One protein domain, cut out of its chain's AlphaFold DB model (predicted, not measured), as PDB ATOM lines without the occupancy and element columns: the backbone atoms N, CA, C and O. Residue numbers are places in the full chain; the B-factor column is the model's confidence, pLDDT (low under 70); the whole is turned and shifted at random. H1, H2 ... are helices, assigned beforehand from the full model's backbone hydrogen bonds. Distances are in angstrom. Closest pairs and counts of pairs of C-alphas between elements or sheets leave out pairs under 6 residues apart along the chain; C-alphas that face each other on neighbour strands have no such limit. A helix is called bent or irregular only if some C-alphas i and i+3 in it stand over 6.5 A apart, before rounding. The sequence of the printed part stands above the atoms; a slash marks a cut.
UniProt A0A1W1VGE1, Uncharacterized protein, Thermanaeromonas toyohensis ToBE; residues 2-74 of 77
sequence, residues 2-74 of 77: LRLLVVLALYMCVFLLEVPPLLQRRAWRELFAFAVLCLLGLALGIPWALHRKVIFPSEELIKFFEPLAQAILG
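AT A GLANCE: This is residues 2 to 74 of the 77 residues of an uncharacterized protein of Thermanaeromonas toyohensis ToBE (UniProt A0A1W1VGE1). Two long helices, H1 and H2, stand side by side as a helical hairpin, and a third helix, H3, sticks out from it as an arm that touches neither of them. The hairpin is well formed, with the lines of H1 and H2 at only 1 degrees to each other and the two helices running opposite ways, while the arm of residues 57 to 74 stands free. The printed part has 73 residues with three named helices, in the order H1, H2, H3, and no named strand; the class is all helix. The whole is extended, with a radius of gyration of the C-alphas of 18.5 A, and flat, spanning 60 by 33 by 9 A.

HOW THE PARTS SIT: The longest helix by residues is H1, residues 2 to 24. It touches H2, residues 28 to 49, with 12 pairs of C-alphas within 8 A. Their closest C-alphas are those of Leu 4 and Ala 49, 5.3 A apart. Their lines stand at a shallow tilt of 1 degrees, they run opposite ways, and their centres are 10.7 A apart. H1 and H2 form a helical hairpin, joined by a tight link of 3 residues. H3, residues 57 to 73, follows H2 after a short link of 7 residues. H3 is apart from H1 and apart from H2. Of the O i to N i+4 pairs, 17 of 19 in H1, 17 of 18 in H2 and 11 of 13 in H3 are within hydrogen-bond range.

IN THESE COORDINATES: H1 begins at C-alpha 2 at (30.213, 31.757, 32.949) and measures 33.7 A from first to last C-alpha. It has a kink of 25 degrees near residue 15 and is only just irregular, with C-alphas 17 and 20 6.7 A apart. H2 begins at C-alpha 28 at (39.598, 19.087, 62.659) and measures 30.3 A. H2 is neither bent nor irregular, but only just: C-alphas 44 and 47 are 6.0 A apart. H3 measures 22.7 A and ends at C-alpha 73 at (73.775, 21.229, 25.551). It has a kink of 47 degrees near residue 67 and is only just irregular, with C-alphas 64 and 67 7.0 A apart.

THE WHOLE: The two C-alphas farthest apart are those of Gln 24 and Gly 74, at 60.2 A. Without residues 57 to 74, the body has 55 residues, spans 39 by 24 by 6 A and has a radius of gyration of 13.0 A. The printed part, residues 2 to 74 of a full chain of 77 residues, has no cut, and neither link is long. The mean pLDDT of the printed part is 89.9, and no printed residue is under 70.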
ATOM      1  N   LEU A   2      31.017  32.968  32.673       91.00
ATOM      2  CA  LEU A   2      30.213  31.757  32.949       91.00
ATOM      3  C   LEU A   2      31.016  30.594  33.569       91.00
ATOM      4  O   LEU A   2      30.606  30.045  34.582       91.00
ATOM      5  N   ARG A   3      32.195  30.266  33.022       88.94
ATOM      6  CA  ARG A   3      33.062  29.192  33.551       88.94
ATOM      7  C   ARG A   3      33.477  29.402  35.009       88.94
ATOM      8  O   ARG A   3      33.487  28.454  35.778       88.94
ATOM      9  N   LEU A   4      33.790  30.641  35.387       91.31
ATOM     10  CA  LEU A   4      34.171  30.979  36.758       91.31
ATOM     11  C   LEU A   4      32.986  30.805  37.714       91.31
ATOM     12  O   LEU A   4      33.155  30.236  38.786       91.31
ATOM     13  N   LEU A   5      31.785  31.220  37.295       93.25
ATOM     14  CA  LEU A   5      30.557  31.006  38.065       93.25
ATOM     15  C   LEU A   5      30.258  29.516  38.257       93.25
ATOM     16  O   LEU A   5      29.903  29.113  39.358       93.25
ATOM     17  N   VAL A   6      30.456  28.696  37.221       93.19
ATOM     18  CA  VAL A   6      30.294  27.236  37.311       93.19
ATOM     19  C   VAL A   6      31.283  26.632  38.308       93.19
ATOM     20  O   VAL A   6      30.874  25.857  39.166       93.19
ATOM     21  N   VAL A   7      32.564  27.015  38.243       91.50
ATOM     22  CA  VAL A   7      33.589  26.536  39.188       91.50
ATOM     23  C   VAL A   7      33.227  26.926  40.623       91.50
ATOM     24  O   VAL A   7      33.220  26.069  41.501       91.50
ATOM     25  N   LEU A   8      32.863  28.187  40.862       93.00
ATOM     26  CA  LEU A   8      32.452  28.668  42.185       93.00
ATOM     27  C   LEU A   8      31.209  27.951  42.716       93.00
ATOM     28  O   LEU A   8      31.200  27.541  43.872       93.00
ATOM     29  N   ALA A   9      30.181  27.771  41.884       94.94
ATOM     30  CA  ALA A   9      28.961  27.071  42.275       94.94
ATOM     31  C   ALA A   9      29.244  25.609  42.653       94.94
ATOM     32  O   ALA A   9      28.735  25.120  43.657       94.94
ATOM     33  N   LEU A  10      30.105  24.929  41.891       93.94
ATOM     34  CA  LEU A  10      30.476  23.541  42.156       93.94
ATOM     35  C   LEU A  10      31.250  23.418  43.477       93.94
ATOM     36  O   LEU A  10      30.902  22.584  44.312       93.94
ATOM     37  N   TYR A  11      32.222  24.304  43.720       92.38
ATOM     38  CA  TYR A  11      32.937  24.367  45.001       92.38
ATOM     39  C   TYR A  11      32.016  24.693  46.176       92.38
ATOM     40  O   TYR A  11      32.166  24.111  47.246       92.38
ATOM     41  N   MET A  12      31.045  25.586  45.981       94.62
ATOM     42  CA  MET A  12      30.064  25.922  47.008       94.62
ATOM     43  C   MET A  12      29.196  24.713  47.373       94.62
ATOM     44  O   MET A  12      29.001  24.449  48.556       94.62
ATOM     45  N   CYS A  13      28.738  23.935  46.387       95.94
ATOM     46  CA  CYS A  13      28.008  22.690  46.633       95.94
ATOM     47  C   CYS A  13      28.846  21.677  47.423       95.94
ATOM     48  O   CYS A  13      28.363  21.130  48.411       95.94
ATOM     49  N   VAL A  14      30.103  21.454  47.027       93.50
ATOM     50  CA  VAL A  14      31.014  20.538  47.738       93.50
ATOM     51  C   VAL A  14      31.243  21.011  49.175       93.50
ATOM     52  O   VAL A  14      31.104  20.230  50.112       93.50
ATOM     53  N   PHE A  15      31.504  22.304  49.370       93.12
ATOM     54  CA  PHE A  15      31.700  22.893  50.695       93.12
ATOM     55  C   PHE A  15      30.467  22.727  51.591       93.12
ATOM     56  O   PHE A  15      30.595  22.333  52.747       93.12
ATOM     57  N   LEU A  16      29.265  22.979  51.065       94.31
ATOM     58  CA  LEU A  16      28.015  22.816  51.813       94.31
ATOM     59  C   LEU A  16      27.713  21.353  52.162       94.31
ATOM     60  O   LEU A  16      27.062  21.104  53.173       94.31
ATOM     61  N   LEU A  17      28.174  20.393  51.359       94.50
ATOM     62  CA  LEU A  17      27.993  18.967  51.631       94.50
ATOM     63  C   LEU A  17      29.025  18.426  52.626       94.50
ATOM     64  O   LEU A  17      28.664  17.642  53.501       94.50
ATOM     65  N   GLU A  18      30.289  18.842  52.527       92.31
ATOM     66  CA  GLU A  18      31.378  18.266  53.325       92.31
ATOM     67  C   GLU A  18      31.643  19.001  54.645       92.31
ATOM     68  O   GLU A  18      31.925  18.364  55.659       92.31
ATOM     69  N   VAL A  19      31.515  20.329  54.695       91.75
ATOM     70  CA  VAL A  19      31.886  21.091  55.900       91.75
ATOM     71  C   VAL A  19      30.964  20.831  57.094       91.75
ATOM     72  O   VAL A  19      31.493  20.588  58.182       91.75
ATOM     73  N   PRO A  20      29.620  20.833  56.962       91.12
ATOM     74  CA  PRO A  20      28.731  20.579  58.096       91.12
ATOM     75  C   PRO A  20      28.974  19.238  58.809       91.12
ATOM     76  O   PRO A  20      29.123  19.258  60.036       91.12
ATOM     77  N   PRO A  21      29.059  18.079  58.116       91.81
ATOM     78  CA  PRO A  21      29.297  16.810  58.795       91.81
ATOM     79  C   PRO A  21      30.686  16.746  59.442       91.81
ATOM     80  O   PRO A  21      30.816  16.178  60.527       91.81
ATOM     81  N   LEU A  22      31.713  17.357  58.841       90.00
ATOM     82  CA  LEU A  22      33.052  17.396  59.434       90.00
ATOM     83  C   LEU A  22      33.104  18.269  60.700       90.00
ATOM     84  O   LEU A  22      33.749  17.896  61.684       90.00
ATOM     85  N   LEU A  23      32.382  19.398  60.712       91.12
ATOM     86  CA  LEU A  23      32.253  20.258  61.893       91.12
ATOM     87  C   LEU A  23      31.544  19.520  63.036       91.12
ATOM     88  O   LEU A  23      32.016  19.536  64.174       91.12
ATOM     89  N   GLN A  24      30.436  18.838  62.727       92.62
ATOM     90  CA  GLN A  24      29.654  18.076  63.707       92.62
ATOM     91  C   GLN A  24      30.466  16.946  64.345       92.62
ATOM     92  O   GLN A  24      30.352  16.700  65.544       92.62
ATOM     93  N   ARG A  25      31.332  16.288  63.568       91.94
ATOM     94  CA  ARG A  25      32.210  15.210  64.047       91.94
ATOM     95  C   ARG A  25      33.455  15.708  64.794       91.94
ATOM     96  O   ARG A  25      34.244  14.881  65.241       91.94
ATOM     97  N   ARG A  26      33.656  17.031  64.935       88.44
ATOM     98  CA  ARG A  26      34.907  17.644  65.442       88.44
ATOM     99  C   ARG A  26      36.152  17.100  64.726       88.44
ATOM    100  O   ARG A  26      37.227  16.964  65.311       88.44
ATOM    101  N   ALA A  27      36.010  16.809  63.442       92.19
ATOM    102  CA  ALA A  27      37.043  16.211  62.619       92.19
ATOM    103  C   ALA A  27      38.028  17.269  62.094       92.19
ATOM    104  O   ALA A  27      38.128  17.527  60.898       92.19
ATOM    105  N   TRP A  28      38.761  17.926  62.995       89.94
ATOM    106  CA  TRP A  28      39.598  19.087  62.659       89.94
ATOM    107  C   TRP A  28      40.723  18.774  61.666       89.94
ATOM    108  O   TRP A  28      41.051  19.606  60.823       89.94
ATOM    109  N   ARG A  29      41.299  17.567  61.736       93.25
ATOM    110  CA  ARG A  29      42.343  17.120  60.799       93.25
ATOM    111  C   ARG A  29      41.788  16.918  59.391       93.25
ATOM    112  O   ARG A  29      42.426  17.325  58.426       93.25
ATOM    113  N   GLU A  30      40.601  16.328  59.284       93.69
ATOM    114  CA  GLU A  30      39.919  16.117  58.003       93.69
ATOM    115  C   GLU A  30      39.429  17.443  57.417       93.69
ATOM    116  O   GLU A  30      39.638  17.689  56.235       93.69
ATOM    117  N   LEU A  31      38.898  18.351  58.246       92.50
ATOM    118  CA  LEU A  31      38.574  19.725  57.844       92.50
ATOM    119  C   LEU A  31      39.780  20.465  57.287       92.50
ATOM    120  O   LEU A  31      39.665  21.142  56.272       92.50
ATOM    121  N   PHE A  32      40.930  20.345  57.949       94.25
ATOM    122  CA  PHE A  32      42.151  20.981  57.480       94.25
ATOM    123  C   PHE A  32      42.601  20.398  56.137       94.25
ATOM    124  O   PHE A  32      42.878  21.155  55.211       94.25
ATOM    125  N   ALA A  33      42.620  19.068  55.999       95.44
ATOM    126  CA  ALA A  33      42.960  18.416  54.737       95.44
ATOM    127  C   ALA A  33      42.002  18.827  53.607       95.44
ATOM    128  O   ALA A  33      42.458  19.220  52.534       95.44
ATOM    129  N   PHE A  34      40.693  18.818  53.868       94.31
ATOM    130  CA  PHE A  34      39.672  19.289  52.936       94.31
ATOM    131  C   PHE A  34      39.899  20.750  52.540       94.31
ATOM    132  O   PHE A  34      39.938  21.065  51.356       94.31
ATOM    133  N   ALA A  35      40.121  21.642  53.509       93.31
ATOM    134  CA  ALA A  35      40.356  23.058  53.247       93.31
ATOM    135  C   ALA A  35      41.605  23.285  52.381       93.31
ATOM    136  O   ALA A  35      41.553  24.064  51.430       93.31
ATOM    137  N   VAL A  36      42.707  22.584  52.666       95.75
ATOM    138  CA  VAL A  36      43.939  22.655  51.864       95.75
ATOM    139  C   VAL A  36      43.686  22.167  50.439       95.75
ATOM    140  O   VAL A  36      44.059  22.850  49.488       95.75
ATOM    141  N   LEU A  37      43.016  21.026  50.272       94.19
ATOM    142  CA  LEU A  37      42.684  20.486  48.953       94.19
ATOM    143  C   LEU A  37      41.743  21.416  48.178       94.19
ATOM    144  O   LEU A  37      41.979  21.678  46.998       94.19
ATOM    145  N   CYS A  38      40.728  21.978  48.838       93.06
ATOM    146  CA  CYS A  38      39.832  22.957  48.235       93.06
ATOM    147  C   CYS A  38      40.577  24.216  47.787       93.06
ATOM    148  O   CYS A  38      40.337  24.710  46.688       93.06
ATOM    149  N   LEU A  39      41.490  24.728  48.614       93.69
ATOM    150  CA  LEU A  39      42.309  25.889  48.269       93.69
ATOM    151  C   LEU A  39      43.224  25.605  47.081       93.69
ATOM    152  O   LEU A  39      43.291  26.427  46.172       93.69
ATOM    153  N   LEU A  40      43.888  24.446  47.049       92.75
ATOM    154  CA  LEU A  40      44.732  24.045  45.922       92.75
ATOM    155  C   LEU A  40      43.923  23.947  44.628       92.75
ATOM    156  O   LEU A  40      44.309  24.501  43.600       92.75
ATOM    157  N   GLY A  41      42.768  23.290  44.679       90.94
ATOM    158  CA  GLY A  41      41.907  23.158  43.517       90.94
ATOM    159  C   GLY A  41      41.317  24.496  43.047       90.94
ATOM    160  O   GLY A  41      41.224  24.719  41.842       90.94
ATOM    161  N   LEU A  42      41.001  25.429  43.956       91.38
ATOM    162  CA  LEU A  42      40.611  26.803  43.604       91.38
ATOM    163  C   LEU A  42      41.773  27.600  43.003       91.38
ATOM    164  O   LEU A  42      41.583  28.284  41.995       91.38
ATOM    165  N   ALA A  43      42.972  27.494  43.580       90.12
ATOM    166  CA  ALA A  43      44.172  28.166  43.092       90.12
ATOM    167  C   ALA A  43      44.519  27.753  41.654       90.12
ATOM    168  O   ALA A  43      44.985  28.583  40.878       90.12
ATOM    169  N   LEU A  44      44.237  26.503  41.276       89.25
ATOM    170  CA  LEU A  44      44.390  26.009  39.904       89.25
ATOM    171  C   LEU A  44      43.167  26.320  39.023       89.25
ATOM    172  O   LEU A  44      43.307  26.714  37.862       89.25
ATOM    173  N   GLY A  45      41.959  26.171  39.568       88.06
ATOM    174  CA  GLY A  45      40.701  26.309  38.836       88.06
ATOM    175  C   GLY A  45      40.369  27.745  38.430       88.06
ATOM    176  O   GLY A  45      39.815  27.957  37.350       88.06
ATOM    177  N   ILE A  46      40.726  28.744  39.244       88.50
ATOM    178  CA  ILE A  46      40.456  30.161  38.950       88.50
ATOM    179  C   ILE A  46      41.261  30.650  37.729       88.50
ATOM    180  O   ILE A  46      40.633  31.146  36.786       88.50
ATOM    181  N   PRO A  47      42.605  30.503  37.670       88.62
ATOM    182  CA  PRO A  47      43.378  30.869  36.482       88.62
ATOM    183  C   PRO A  47      42.907  30.120  35.234       88.62
ATOM    184  O   PRO A  47      42.725  30.744  34.186       88.62
ATOM    185  N   TRP A  48      42.610  28.821  35.368       85.69
ATOM    186  CA  TRP A  48      42.089  27.998  34.277       85.69
ATOM    187  C   TRP A  48      40.752  28.529  33.733       85.69
ATOM    188  O   TRP A  48      40.597  28.727  32.526       85.69
ATOM    189  N   ALA A  49      39.797  28.862  34.609       88.25
ATOM    190  CA  ALA A  49      38.504  29.423  34.212       88.25
ATOM    191  C   ALA A  49      38.629  30.803  33.538       88.25
ATOM    192  O   ALA A  49      37.811  31.161  32.681       88.25
ATOM    193  N   LEU A  50      39.659  31.570  33.904       88.69
ATOM    194  CA  LEU A  50      39.983  32.879  33.338       88.69
ATOM    195  C   LEU A  50      40.851  32.808  32.068       88.69
ATOM    196  O   LEU A  50      41.191  33.860  31.536       88.69
ATOM    197  N   HIS A  51      41.189  31.608  31.572       82.56
ATOM    198  CA  HIS A  51      42.150  31.401  30.474       82.56
ATOM    199  C   HIS A  51      43.508  32.073  30.727       82.56
ATOM    200  O   HIS A  51      44.224  32.439  29.795       82.56
ATOM    201  N   ARG A  52      43.876  32.255  31.998       81.50
ATOM    202  CA  ARG A  52      45.233  32.648  32.365       81.50
ATOM    203  C   ARG A  52      46.098  31.403  32.444       81.50
ATOM    204  O   ARG A  52      45.611  30.322  32.776       81.50
ATOM    205  N   LYS A  53      47.387  31.566  32.145       77.25
ATOM    206  CA  LYS A  53      48.361  30.492  32.331       77.25
ATOM    207  C   LYS A  53      48.326  30.047  33.790       77.25
ATOM    208  O   LYS A  53      48.431  30.873  34.698       77.25
ATOM    209  N   VAL A  54      48.118  28.753  33.989       77.94
ATOM    210  CA  VAL A  54      48.259  28.120  35.295       77.94
ATOM    211  C   VAL A  54      49.757  27.989  35.527       77.94
ATOM    212  O   VAL A  54      50.452  27.430  34.685       77.94
ATOM    213  N   ILE A  55      50.258  28.539  36.631       78.69
ATOM    214  CA  ILE A  55      51.673  28.406  36.976       78.69
ATOM    215  C   ILE A  55      51.873  26.965  37.436       78.69
ATOM    216  O   ILE A  55      51.435  26.590  38.525       78.69
ATOM    217  N   PHE A  56      52.485  26.146  36.586       80.12
ATOM    218  CA  PHE A  56      52.852  24.786  36.953       80.12
ATOM    219  C   PHE A  56      54.259  24.772  37.556       80.12
ATOM    220  O   PHE A  56      55.148  25.445  37.031       80.12
ATOM    221  N   PRO A  57      54.514  23.961  38.598       82.00
ATOM    222  CA  PRO A  57      55.855  23.817  39.166       82.00
ATOM    223  C   PRO A  57      56.900  23.407  38.123       82.00
ATOM    224  O   PRO A  57      58.056  23.799  38.216       82.00
ATOM    225  N   SER A  58      56.485  22.648  37.105       84.75
ATOM    226  CA  SER A  58      57.343  22.255  35.991       84.75
ATOM    227  C   SER A  58      57.853  23.446  35.186       84.75
ATOM    228  O   SER A  58      59.006  23.422  34.786       84.75
ATOM    229  N   GLU A  59      57.049  24.491  34.967       84.56
ATOM    230  CA  GLU A  59      57.495  25.681  34.228       84.56
ATOM    231  C   GLU A  59      58.575  26.448  35.000       84.56
ATOM    232  O   GLU A  59      59.546  26.919  34.411       84.56
ATOM    233  N   GLU A  60      58.444  26.530  36.323       85.50
ATOM    234  CA  GLU A  60      59.445  27.170  37.181       85.50
ATOM    235  C   GLU A  60      60.719  26.321  37.306       85.50
ATOM    236  O   GLU A  60      61.823  26.861  37.269       85.50
ATOM    237  N   LEU A  61      60.591  24.990  37.360       87.69
ATOM    238  CA  LEU A  61      61.741  24.084  37.277       87.69
ATOM    239  C   LEU A  61      62.459  24.222  35.933       87.69
ATOM    240  O   LEU A  61      63.681  24.327  35.912       87.69
ATOM    241  N   ILE A  62      61.717  24.267  34.823       89.19
ATOM    242  CA  ILE A  62      62.294  24.466  33.491       89.19
ATOM    243  C   ILE A  62      63.085  25.771  33.472       89.19
ATOM    244  O   ILE A  62      64.274  25.713  33.196       89.19
ATOM    245  N   LYS A  63      62.501  26.908  33.874       88.62
ATOM    246  CA  LYS A  63      63.230  28.190  33.943       88.62
ATOM    247  C   LYS A  63      64.491  28.130  34.804       88.62
ATOM    248  O   LYS A  63      65.482  28.780  34.484       88.62
ATOM    249  N   PHE A  64      64.452  27.393  35.913       92.00
ATOM    250  CA  PHE A  64      65.600  27.258  36.807       92.00
ATOM    251  C   PHE A  64      66.742  26.453  36.168       92.00
ATOM    252  O   PHE A  64      67.909  26.816  36.311       92.00
ATOM    253  N   PHE A  65      66.417  25.373  35.451       90.88
ATOM    254  CA  PHE A  65      67.400  24.480  34.830       90.88
ATOM    255  C   PHE A  65      67.778  24.860  33.393       90.88
ATOM    256  O   PHE A  65      68.832  24.445  32.921       90.88
ATOM    257  N   GLU A  66      66.976  25.668  32.706       89.62
ATOM    258  CA  GLU A  66      67.220  26.175  31.355       89.62
ATOM    259  C   GLU A  66      68.605  26.827  31.170       89.62
ATOM    260  O   GLU A  66      69.295  26.438  30.225       89.62
ATOM    261  N   PRO A  67      69.102  27.716  32.057       90.00
ATOM    262  CA  PRO A  67      70.448  28.276  31.899       90.00
ATOM    263  C   PRO A  67      71.549  27.213  32.011       90.00
ATOM    264  O   PRO A  67      72.549  27.281  31.298       90.00
ATOM    265  N   LEU A  68      71.368  26.206  32.872       90.69
ATOM    266  CA  LEU A  68      72.312  25.095  33.000       90.69
ATOM    267  C   LEU A  68      72.268  24.187  31.763       90.69
ATOM    268  O   LEU A  68      73.311  23.771  31.265       90.69
ATOM    269  N   ALA A  69      71.070  23.906  31.250       88.62
ATOM    270  CA  ALA A  69      70.876  23.117  30.042       88.62
ATOM    271  C   ALA A  69      71.519  23.795  28.826       88.62
ATOM    272  O   ALA A  69      72.262  23.138  28.107       88.62
ATOM    273  N   GLN A  70      71.327  25.104  28.642       90.06
ATOM    274  CA  GLN A  70      71.954  25.866  27.555       90.06
ATOM    275  C   GLN A  70      73.485  25.899  27.669       90.06
ATOM    276  O   GLN A  70      74.178  25.821  26.656       90.06
ATOM    277  N   ALA A  71      74.024  25.964  28.892       89.75
ATOM    278  CA  ALA A  71      75.467  25.940  29.122       89.75
ATOM    279  C   ALA A  71      76.120  24.584  28.782       89.75
ATOM    280  O   ALA A  71      77.300  24.553  28.441       89.75
ATOM    281  N   ILE A  72      75.376  23.474  28.883       91.06
ATOM    282  CA  ILE A  72      75.892  22.110  28.658       91.06
ATOM    283  C   ILE A  72      75.552  21.587  27.254       91.06
ATOM    284  O   ILE A  72      76.396  20.964  26.615       91.06
ATOM    285  N   LEU A  73      74.319  21.798  26.790       88.31
ATOM    286  CA  LEU A  73      73.775  21.229  25.551       88.31
ATOM    287  C   LEU A  73      73.871  22.182  24.350       88.31
ATOM    288  O   LEU A  73      73.707  21.734  23.220       88.31
ATOM    289  N   GLY A  74      74.162  23.468  24.573       76.12
ATOM    290  CA  GLY A  74      74.078  24.503  23.539       76.12
ATOM    291  C   GLY A  74      72.648  25.033  23.341       76.12
ATOM    292  O   GLY A  74      71.713  24.559  23.993       76.12
TER     293      GLY A  74